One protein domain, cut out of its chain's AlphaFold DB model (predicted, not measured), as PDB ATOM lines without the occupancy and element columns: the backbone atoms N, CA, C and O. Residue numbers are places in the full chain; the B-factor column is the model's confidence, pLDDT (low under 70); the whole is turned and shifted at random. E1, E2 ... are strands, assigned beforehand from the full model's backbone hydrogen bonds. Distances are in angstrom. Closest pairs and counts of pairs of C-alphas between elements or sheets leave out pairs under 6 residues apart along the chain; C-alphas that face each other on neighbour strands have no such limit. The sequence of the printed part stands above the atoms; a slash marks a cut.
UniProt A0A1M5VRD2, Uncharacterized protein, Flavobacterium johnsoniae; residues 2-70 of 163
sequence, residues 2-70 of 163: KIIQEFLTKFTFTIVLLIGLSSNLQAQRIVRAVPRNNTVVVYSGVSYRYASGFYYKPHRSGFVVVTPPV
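What this domain is: This is residues 2 to 70 of the 163 residues of an uncharacterized protein of Flavobacterium johnsoniae (UniProt A0A1M5VRD2). There is little regular structure: residues 2 to 38, a long stretch with no named element, lead into one small, strongly twisted sheet of four strands, and residues 2 to 14 stick out as a tail. The 69 printed residues, all strand in class, have no named helix; E1, E2, E3, E4 form a meander, each strand the antiparallel neighbour of the one before. The whole is extended, with a radius of gyration of the C-alphas of 18.0 A and spans of 60 by 24 by 22 A.

How they stand to each other: Residues 30 to 31 pair antiparallel with residues 63 to 64 of E4, residues 62 to 66. E1, residues 39 to 43, and E2, residues 46 to 51, form a hairpin at 145 degrees; N 41 and O 48 are within hydrogen-bond range, 2.9 A. E2 and E3, residues 54 to 59, form a hairpin at 142 degrees, with N 56 and O 49 at 2.8 A. E3 and E4 form a hairpin at 136 degrees, with N 57 and O 64 at 2.9 A. The edge strands E1 and E4 are apart.

Where its parts are: E1, 12.9 A long, begins at C-alpha 39 (8.740, 9.616, 53.135). E2 measures 15.9 A and E3 15.3 A. E4, 13.0 A, ends at C-alpha 66 (20.379, 13.096, 43.940).

The domain as a whole: The farthest C-alphas, of Lys 2 and Thr 39, are 60.1 A apart. The printed part has no cut; the three links between strands are tight. In this model, residues 2 to 29 have pLDDT under 70.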
ATOM      1  N   LYS A   2      62.906  27.099  31.208       45.28
ATOM      2  CA  LYS A   2      62.574  25.748  31.712       45.28
ATOM      3  C   LYS A   2      61.904  25.769  33.101       45.28
ATOM      4  O   LYS A   2      61.932  24.777  33.803       45.28
ATOM      5  N   ILE A   3      61.339  26.912  33.508       43.12
ATOM      6  CA  ILE A   3      60.843  27.137  34.885       43.12
ATOM      7  C   ILE A   3      59.305  27.249  34.936       43.12
ATOM      8  O   ILE A   3      58.696  26.998  35.965       43.12
ATOM      9  N   ILE A   4      58.645  27.524  33.805       44.31
ATOM     10  CA  ILE A   4      57.183  27.734  33.749       44.31
ATOM     11  C   ILE A   4      56.418  26.407  33.520       44.31
ATOM     12  O   ILE A   4      55.201  26.352  33.648       44.31
ATOM     13  N   GLN A   5      57.125  25.308  33.234       33.81
ATOM     14  CA  GLN A   5      56.528  23.983  32.992       33.81
ATOM     15  C   GLN A   5      56.507  23.066  34.230       33.81
ATOM     16  O   GLN A   5      55.832  22.045  34.204       33.81
ATOM     17  N   GLU A   6      57.175  23.419  35.336       41.62
ATOM     18  CA  GLU A   6      57.206  22.567  36.545       41.62
ATOM     19  C   GLU A   6      56.130  22.912  37.589       41.62
ATOM     20  O   GLU A   6      55.899  22.140  38.520       41.62
ATOM     21  N   PHE A   7      55.421  24.034  37.431       30.55
ATOM     22  CA  PHE A   7      54.407  24.465  38.404       30.55
ATOM     23  C   PHE A   7      53.012  23.860  38.171       30.55
ATOM     24  O   PHE A   7      52.160  23.926  39.053       30.55
ATOM     25  N   LEU A   8      52.781  23.222  37.018       32.47
ATOM     26  CA  LEU A   8      51.481  22.641  36.655       32.47
ATOM     27  C   LEU A   8      51.284  21.187  37.118       32.47
ATOM     28  O   LEU A   8      50.212  20.625  36.913       32.47
ATOM     29  N   THR A   9      52.263  20.587  37.802       33.56
ATOM     30  CA  THR A   9      52.232  19.148  38.137       33.56
ATOM     31  C   THR A   9      51.956  18.847  39.618       33.56
ATOM     32  O   THR A   9      52.029  17.692  40.022       33.56
ATOM     33  N   LYS A  10      51.645  19.836  40.474       35.31
ATOM     34  CA  LYS A  10      51.602  19.599  41.939       35.31
ATOM     35  C   LYS A  10      50.310  19.910  42.693       35.31
ATOM     36  O   LYS A  10      50.316  19.772  43.910       35.31
ATOM     37  N   PHE A  11      49.194  20.226  42.040       33.91
ATOM     38  CA  PHE A  11      47.933  20.427  42.775       33.91
ATOM     39  C   PHE A  11      46.705  19.811  42.094       33.91
ATOM     40  O   PHE A  11      45.645  20.415  41.986       33.91
ATOM     41  N   THR A  12      46.816  18.550  41.679       28.50
ATOM     42  CA  THR A  12      45.651  17.678  41.477       28.50
ATOM     43  C   THR A  12      45.062  17.279  42.836       28.50
ATOM     44  O   THR A  12      45.248  16.166  43.317       28.50
ATOM     45  N   PHE A  13      44.325  18.196  43.463       31.58
ATOM     46  CA  PHE A  13      43.257  17.853  44.406       31.58
ATOM     47  C   PHE A  13      41.925  18.196  43.738       31.58
ATOM     48  O   PHE A  13      41.303  19.229  43.974       31.58
ATOM     49  N   THR A  14      41.535  17.321  42.815       26.56
ATOM     50  CA  THR A  14      40.279  17.380  42.076       26.56
ATOM     51  C   THR A  14      39.113  17.105  43.027       26.56
ATOM     52  O   THR A  14      38.889  15.961  43.420       26.56
ATOM     53  N   ILE A  15      38.327  18.131  43.359       33.75
ATOM     54  CA  ILE A  15      36.937  17.946  43.794       33.75
ATOM     55  C   ILE A  15      36.046  18.445  42.663       33.75
ATOM     56  O   ILE A  15      35.885  19.638  42.429       33.75
ATOM     57  N   VAL A  16      35.526  17.461  41.936       30.41
ATOM     58  CA  VAL A  16      34.535  17.567  40.867       30.41
ATOM     59  C   VAL A  16      33.228  18.174  41.407       30.41
ATOM     60  O   VAL A  16      32.737  17.765  42.460       30.41
ATOM     61  N   LEU A  17      32.622  19.097  40.660       33.97
ATOM     62  CA  LEU A  17      31.179  19.330  40.687       33.97
ATOM     63  C   LEU A  17      30.717  19.496  39.237       33.97
ATOM     64  O   LEU A  17      30.996  20.501  38.596       33.97
ATOM     65  N   LEU A  18      30.072  18.448  38.733       33.34
ATOM     66  CA  LEU A  18      29.630  18.268  37.354       33.34
ATOM     67  C   LEU A  18      28.244  17.630  37.462       33.34
ATOM     68  O   LEU A  18      28.131  16.453  37.801       33.34
ATOM     69  N   ILE A  19      27.172  18.391  37.247       43.03
ATOM     70  CA  ILE A  19      25.860  17.796  36.959       43.03
ATOM     71  C   ILE A  19      25.273  18.547  35.775       43.03
ATOM     72  O   ILE A  19      24.463  19.457  35.916       43.03
ATOM     73  N   GLY A  20      25.714  18.127  34.595       39.12
ATOM     74  CA  GLY A  20      25.136  18.538  33.330       39.12
ATOM     75  C   GLY A  20      26.047  18.201  32.162       39.12
ATOM     76  O   GLY A  20      26.564  19.111  31.545       39.12
ATOM     77  N   LEU A  21      26.190  16.902  31.852       38.28
ATOM     78  CA  LEU A  21      26.915  16.341  30.692       38.28
ATOM     79  C   LEU A  21      28.419  16.066  30.877       38.28
ATOM     80  O   LEU A  21      29.239  16.397  30.031       38.28
ATOM     81  N   SER A  22      28.769  15.297  31.905       37.31
ATOM     82  CA  SER A  22      29.882  14.354  31.775       37.31
ATOM     83  C   SER A  22      29.493  13.032  32.417       37.31
ATOM     84  O   SER A  22      29.178  12.933  33.604       37.31
ATOM     85  N   SER A  23      29.423  12.008  31.582       38.78
ATOM     86  CA  SER A  23      29.304  10.615  31.972       38.78
ATOM     87  C   SER A  23      30.489  10.205  32.852       38.78
ATOM     88  O   SER A  23      31.621  10.279  32.395       38.78
ATOM     89  N   ASN A  24      30.196   9.680  34.050       46.75
ATOM     90  CA  ASN A  24      31.092   8.903  34.922       46.75
ATOM     91  C   ASN A  24      32.404   9.579  35.368       46.75
ATOM     92  O   ASN A  24      33.353   9.613  34.599       46.75
ATOM     93  N   LEU A  25      32.481   9.985  36.650       39.09
ATOM     94  CA  LEU A  25      33.637   9.799  37.573       39.09
ATOM     95  C   LEU A  25      33.529  10.597  38.899       39.09
ATOM     96  O   LEU A  25      34.519  10.867  39.569       39.09
ATOM     97  N   GLN A  26      32.322  10.895  39.375       39.50
ATOM     98  CA  GLN A  26      32.053  10.790  40.811       39.50
ATOM     99  C   GLN A  26      31.073   9.642  40.944       39.50
ATOM    100  O   GLN A  26      29.934   9.766  40.505       39.50
ATOM    101  N   ALA A  27      31.521   8.493  41.449       43.25
ATOM    102  CA  ALA A  27      30.622   7.377  41.697       43.25
ATOM    103  C   ALA A  27      29.482   7.890  42.582       43.25
ATOM    104  O   ALA A  27      29.687   8.168  43.764       43.25
ATOM    105  N   GLN A  28      28.299   8.078  41.998       57.12
ATOM    106  CA  GLN A  28      27.123   8.467  42.748       57.12
ATOM    107  C   GLN A  28      26.883   7.337  43.742       57.12
ATOM    108  O   GLN A  28      26.509   6.230  43.355       57.12
ATOM    109  N   ARG A  29      27.249   7.570  45.006       66.88
ATOM    110  CA  ARG A  29      27.361   6.511  46.007       66.88
ATOM    111  C   ARG A  29      26.014   5.812  46.125       66.88
ATOM    112  O   ARG A  29      25.049   6.393  46.622       66.88
ATOM    113  N   ILE A  30      25.964   4.564  45.669       81.12
ATOM    114  CA  ILE A  30      24.778   3.732  45.818       81.12
ATOM    115  C   ILE A  30      24.650   3.406  47.300       81.12
ATOM    116  O   ILE A  30      25.551   2.829  47.914       81.12
ATOM    117  N   VAL A  31      23.518   3.778  47.880       85.94
ATOM    118  CA  VAL A  31      23.141   3.401  49.234       85.94
ATOM    119  C   VAL A  31      22.162   2.238  49.154       85.94
ATOM    120  O   VAL A  31      21.172   2.274  48.425       85.94
ATOM    121  N   ARG A  32      22.450   1.168  49.895       85.44
ATOM    122  CA  ARG A  32      21.593  -0.029  49.922       85.44
ATOM    123  C   ARG A  32      20.320   0.180  50.740       85.44
ATOM    124  O   ARG A  32      19.331  -0.505  50.516       85.44
ATOM    125  N   ALA A  33      20.349   1.128  51.671       84.38
ATOM    126  CA  ALA A  33      19.233   1.462  52.536       84.38
ATOM    127  C   ALA A  33      19.107   2.981  52.678       84.38
ATOM    128  O   ALA A  33      20.101   3.707  52.663       84.38
ATOM    129  N   VAL A  34      17.868   3.433  52.833       87.25
ATOM    130  CA  VAL A  34      17.506   4.818  53.149       87.25
ATOM    131  C   VAL A  34      17.138   4.879  54.637       87.25
ATOM    132  O   VAL A  34      16.647   3.871  55.160       87.25
ATOM    133  N   PRO A  35      17.364   6.007  55.342       89.44
ATOM    134  CA  PRO A  35      16.936   6.167  56.731       89.44
ATOM    135  C   PRO A  35      15.489   5.719  56.957       89.44
ATOM    136  O   PRO A  35      14.622   5.955  56.116       89.44
ATOM    137  N   ARG A  36      15.214   5.058  58.090       87.06
ATOM    138  CA  ARG A  36      13.889   4.469  58.369       87.06
ATOM    139  C   ARG A  36      12.766   5.513  58.360       87.06
ATOM    140  O   ARG A  36      11.681   5.226  57.876       87.06
ATOM    141  N   ASN A  37      13.051   6.725  58.827       89.50
ATOM    142  CA  ASN A  37      12.142   7.872  58.865       89.50
ATOM    143  C   ASN A  37      12.052   8.616  57.516       89.50
ATOM    144  O   ASN A  37      12.056   9.846  57.478       89.50
ATOM    145  N   ASN A  38      11.999   7.883  56.404       92.50
ATOM    146  CA  ASN A  38      11.808   8.476  55.083       92.50
ATOM    147  C   ASN A  38      10.326   8.598  54.725       92.50
ATOM    148  O   ASN A  38       9.482   7.845  55.205       92.50
ATOM    149  N   THR A  39      10.036   9.516  53.812       94.19
ATOM    150  CA  THR A  39       8.740   9.616  53.135       94.19
ATOM    151  C   THR A  39       8.913   9.302  51.655       94.19
ATOM    152  O   THR A  39       9.988   9.512  51.093       94.19
ATOM    153  N   VAL A  40       7.867   8.779  51.019       96.19
ATOM    154  CA  VAL A  40       7.853   8.570  49.568       96.19
ATOM    155  C   VAL A  40       7.235   9.794  48.908       96.19
ATOM    156  O   VAL A  40       6.134  10.205  49.271       96.19
ATOM    157  N   VAL A  41       7.940  10.357  47.931       95.44
ATOM    158  CA  VAL A  41       7.478  11.478  47.113       95.44
ATOM    159  C   VAL A  41       7.531  11.053  45.654       95.44
ATOM    160  O   VAL A  41       8.593  10.714  45.135       95.44
ATOM    161  N   VAL A  42       6.378  11.055  44.991       96.38
ATOM    162  CA  VAL A  42       6.278  10.697  43.575       96.38
ATOM    163  C   VAL A  42       6.359  11.965  42.736       96.38
ATOM    164  O   VAL A  42       5.597  12.902  42.956       96.38
ATOM    165  N   TYR A  43       7.272  11.991  41.769       96.19
ATOM    166  CA  TYR A  43       7.411  13.097  40.828       96.19
ATOM    167  C   TYR A  43       7.776  12.566  39.445       96.19
ATOM    168  O   TYR A  43       8.714  11.780  39.313       96.19
ATOM    169  N   SER A  44       7.028  12.977  38.417       95.12
ATOM    170  CA  SER A  44       7.228  12.541  37.023       95.12
ATOM    171  C   SER A  44       7.379  11.015  36.871       95.12
ATOM    172  O   SER A  44       8.275  10.528  36.190       95.12
ATOM    173  N   GLY A  45       6.534  10.247  37.573       94.69
ATOM    174  CA  GLY A  45       6.540   8.777  37.545       94.69
ATOM    175  C   GLY A  45       7.650   8.100  38.362       94.69
ATOM    176  O   GLY A  45       7.716   6.875  38.397       94.69
ATOM    177  N   VAL A  46       8.509   8.863  39.046       96.38
ATOM    178  CA  VAL A  46       9.594   8.332  39.881       96.38
ATOM    179  C   VAL A  46       9.243   8.474  41.360       96.38
ATOM    180  O   VAL A  46       8.950   9.569  41.837       96.38
ATOM    181  N   SER A  47       9.318   7.367  42.104       96.44
ATOM    182  CA  SER A  47       9.104   7.327  43.557       96.44
ATOM    183  C   SER A  47      10.405   7.604  44.308       96.44
ATOM    184  O   SER A  47      11.161   6.685  44.633       96.44
ATOM    185  N   TYR A  48      10.680   8.874  44.584       96.62
ATOM    186  CA  TYR A  48      11.806   9.279  45.416       96.62
ATOM    187  C   TYR A  48      11.532   8.936  46.878       96.62
ATOM    188  O   TYR A  48      10.398   9.028  47.350       96.62
ATOM    189  N   ARG A  49      12.581   8.592  47.627       96.06
ATOM    190  CA  ARG A  49      12.527   8.655  49.092       96.06
ATOM    191  C   ARG A  49      13.143   9.970  49.543       96.06
ATOM    192  O   ARG A  49      14.195  10.351  49.044       96.06
ATOM    193  N   TYR A  50      12.498  10.646  50.476       94.69
ATOM    194  CA  TYR A  50      12.971  11.889  51.071       94.69
ATOM    195  C   TYR A  50      13.227  11.679  52.562       94.69
ATOM    196  O   TYR A  50      12.353  11.176  53.274       94.69
ATOM    197  N   ALA A  51      14.423  12.043  53.026       92.81
ATOM    198  CA  ALA A  51      14.791  11.993  54.439       92.81
ATOM    199  C   ALA A  51      15.814  13.088  54.774       92.81
ATOM    200  O   ALA A  51      16.883  13.139  54.167       92.81
ATOM    201  N   SER A  52      15.491  13.940  55.753       87.50
ATOM    202  CA  SER A  52      16.382  14.977  56.304       87.50
ATOM    203  C   SER A  52      17.074  15.858  55.249       87.50
ATOM    204  O   SER A  52      18.267  16.122  55.353       87.50
ATOM    205  N   GLY A  53      16.350  16.281  54.208       87.06
ATOM    206  CA  GLY A  53      16.910  17.116  53.134       87.06
ATOM    207  C   GLY A  53      17.616  16.369  52.008       87.06
ATOM    208  O   GLY A  53      17.966  16.991  51.010       87.06
ATOM    209  N   PHE A  54      17.767  15.050  52.113       91.50
ATOM    210  CA  PHE A  54      18.332  14.219  51.054       91.50
ATOM    211  C   PHE A  54      17.238  13.523  50.247       91.50
ATOM    212  O   PHE A  54      16.245  13.032  50.797       91.50
ATOM    213  N   TYR A  55      17.470  13.433  48.939       93.12
ATOM    214  CA  TYR A  55      16.568  12.809  47.980       93.12
ATOM    215  C   TYR A  55      17.226  11.573  47.396       93.12
ATOM    216  O   TYR A  55      18.335  11.621  46.873       93.12
ATOM    217  N   TYR A  56      16.525  10.456  47.490       93.69
ATOM    218  CA  TYR A  56      17.018   9.145  47.116       93.69
ATOM    219  C   TYR A  56      16.210   8.655  45.923       93.69
ATOM    220  O   TYR A  56      15.027   8.324  46.048       93.69
ATOM    221  N   LYS A  57      16.848   8.609  44.756       94.25
ATOM    222  CA  LYS A  57      16.250   8.066  43.538       94.25
ATOM    223  C   LYS A  57      16.460   6.547  43.508       94.25
ATOM    224  O   LYS A  57      17.579   6.103  43.783       94.25
ATOM    225  N   PRO A  58      15.432   5.744  43.177       93.69
ATOM    226  CA  PRO A  58      15.596   4.308  42.987       93.69
ATOM    227  C   PRO A  58      16.682   3.987  41.954       93.69
ATOM    228  O   PRO A  58      16.778   4.632  40.909       93.69
ATOM    229  N   HIS A  59      17.482   2.968  42.246       92.12
ATOM    230  CA  HIS A  59      18.521   2.432  41.375       92.12
ATOM    231  C   HIS A  59      18.471   0.896  41.402       92.12
ATOM    232  O   HIS A  59      17.965   0.311  42.356       92.12
ATOM    233  N   ARG A  60      19.025   0.221  40.383       88.75
ATOM    234  CA  ARG A  60      18.938  -1.250  40.225       88.75
ATOM    235  C   ARG A  60      19.337  -2.044  41.480       88.75
ATOM    236  O   ARG A  60      18.806  -3.118  41.715       88.75
ATOM    237  N   SER A  61      20.273  -1.518  42.268       88.06
ATOM    238  CA  SER A  61      20.861  -2.164  43.451       88.06
ATOM    239  C   SER A  61      20.642  -1.388  44.760       88.06
ATOM    240  O   SER A  61      21.379  -1.586  45.727       88.06
ATOM    241  N   GLY A  62      19.656  -0.486  44.802       90.62
ATOM    242  CA  GLY A  62      19.346   0.322  45.982       90.62
ATOM    243  C   GLY A  62      18.867   1.718  45.604       90.62
ATOM    244  O   GLY A  62      17.911   1.876  44.849       90.62
ATOM    245  N   PHE A  63      19.537   2.740  46.128       91.56
ATOM    246  CA  PHE A  63      19.213   4.138  45.869       91.56
ATOM    247  C   PHE A  63      20.469   4.951  45.602       91.56
ATOM    248  O   PHE A  63      21.557   4.612  46.060       91.56
ATOM    249  N   VAL A  64      20.301   6.061  44.900       91.38
ATOM    250  CA  VAL A  64      21.340   7.074  44.727       91.38
ATOM    251  C   VAL A  64      20.856   8.401  45.293       91.38
ATOM    252  O   VAL A  64      19.701   8.778  45.091       91.38
ATOM    253  N   VAL A  65      21.729   9.098  46.022       88.94
ATOM    254  CA  VAL A  65      21.436  10.451  46.511       88.94
ATOM    255  C   VAL A  65      21.546  11.414  45.335       88.94
ATOM    256  O   VAL A  65      22.569  11.434  44.652       88.94
ATOM    257  N   VAL A  66      20.489  12.170  45.071       89.12
ATOM    258  CA  VAL A  66      20.379  13.096  43.940       89.12
ATOM    259  C   VAL A  66      20.061  14.502  44.425       89.12
ATOM    260  O   VAL A  66      19.416  14.682  45.458       89.12
ATOM    261  N   THR A  67      20.429  15.491  43.616       87.88
ATOM    262  CA  THR A  67      19.743  16.783  43.640       87.88
ATOM    263  C   THR A  67      18.288  16.556  43.213       87.88
ATOM    264  O   THR A  67      18.053  15.887  42.200       87.88
ATOM    265  N   PRO A  68      17.299  17.036  43.981       90.38
ATOM    266  CA  PRO A  68      15.900  16.869  43.616       90.38
ATOM    267  C   PRO A  68      15.551  17.653  42.344       90.38
ATOM    268  O   PRO A  68      16.132  18.711  42.101       90.38
ATOM    269  N   PRO A  69      14.582  17.179  41.545       94.12
ATOM    270  CA  PRO A  69      14.070  17.955  40.428       94.12
ATOM    271  C   PRO A  69      13.263  19.163  40.922       94.12
ATOM    272  O   PRO A  69      12.540  19.088  41.918       94.12
ATOM    273  N   VAL A  70      13.357  20.261  40.174       95.25
ATOM    274  CA  VAL A  70      12.497  21.439  40.339       95.25
ATOM    275  C   VAL A  70      11.029  21.034  40.184       95.25
ATOM    276  O   VAL A  70      10.691  20.193  39.358       95.25
TER     277      VAL A  70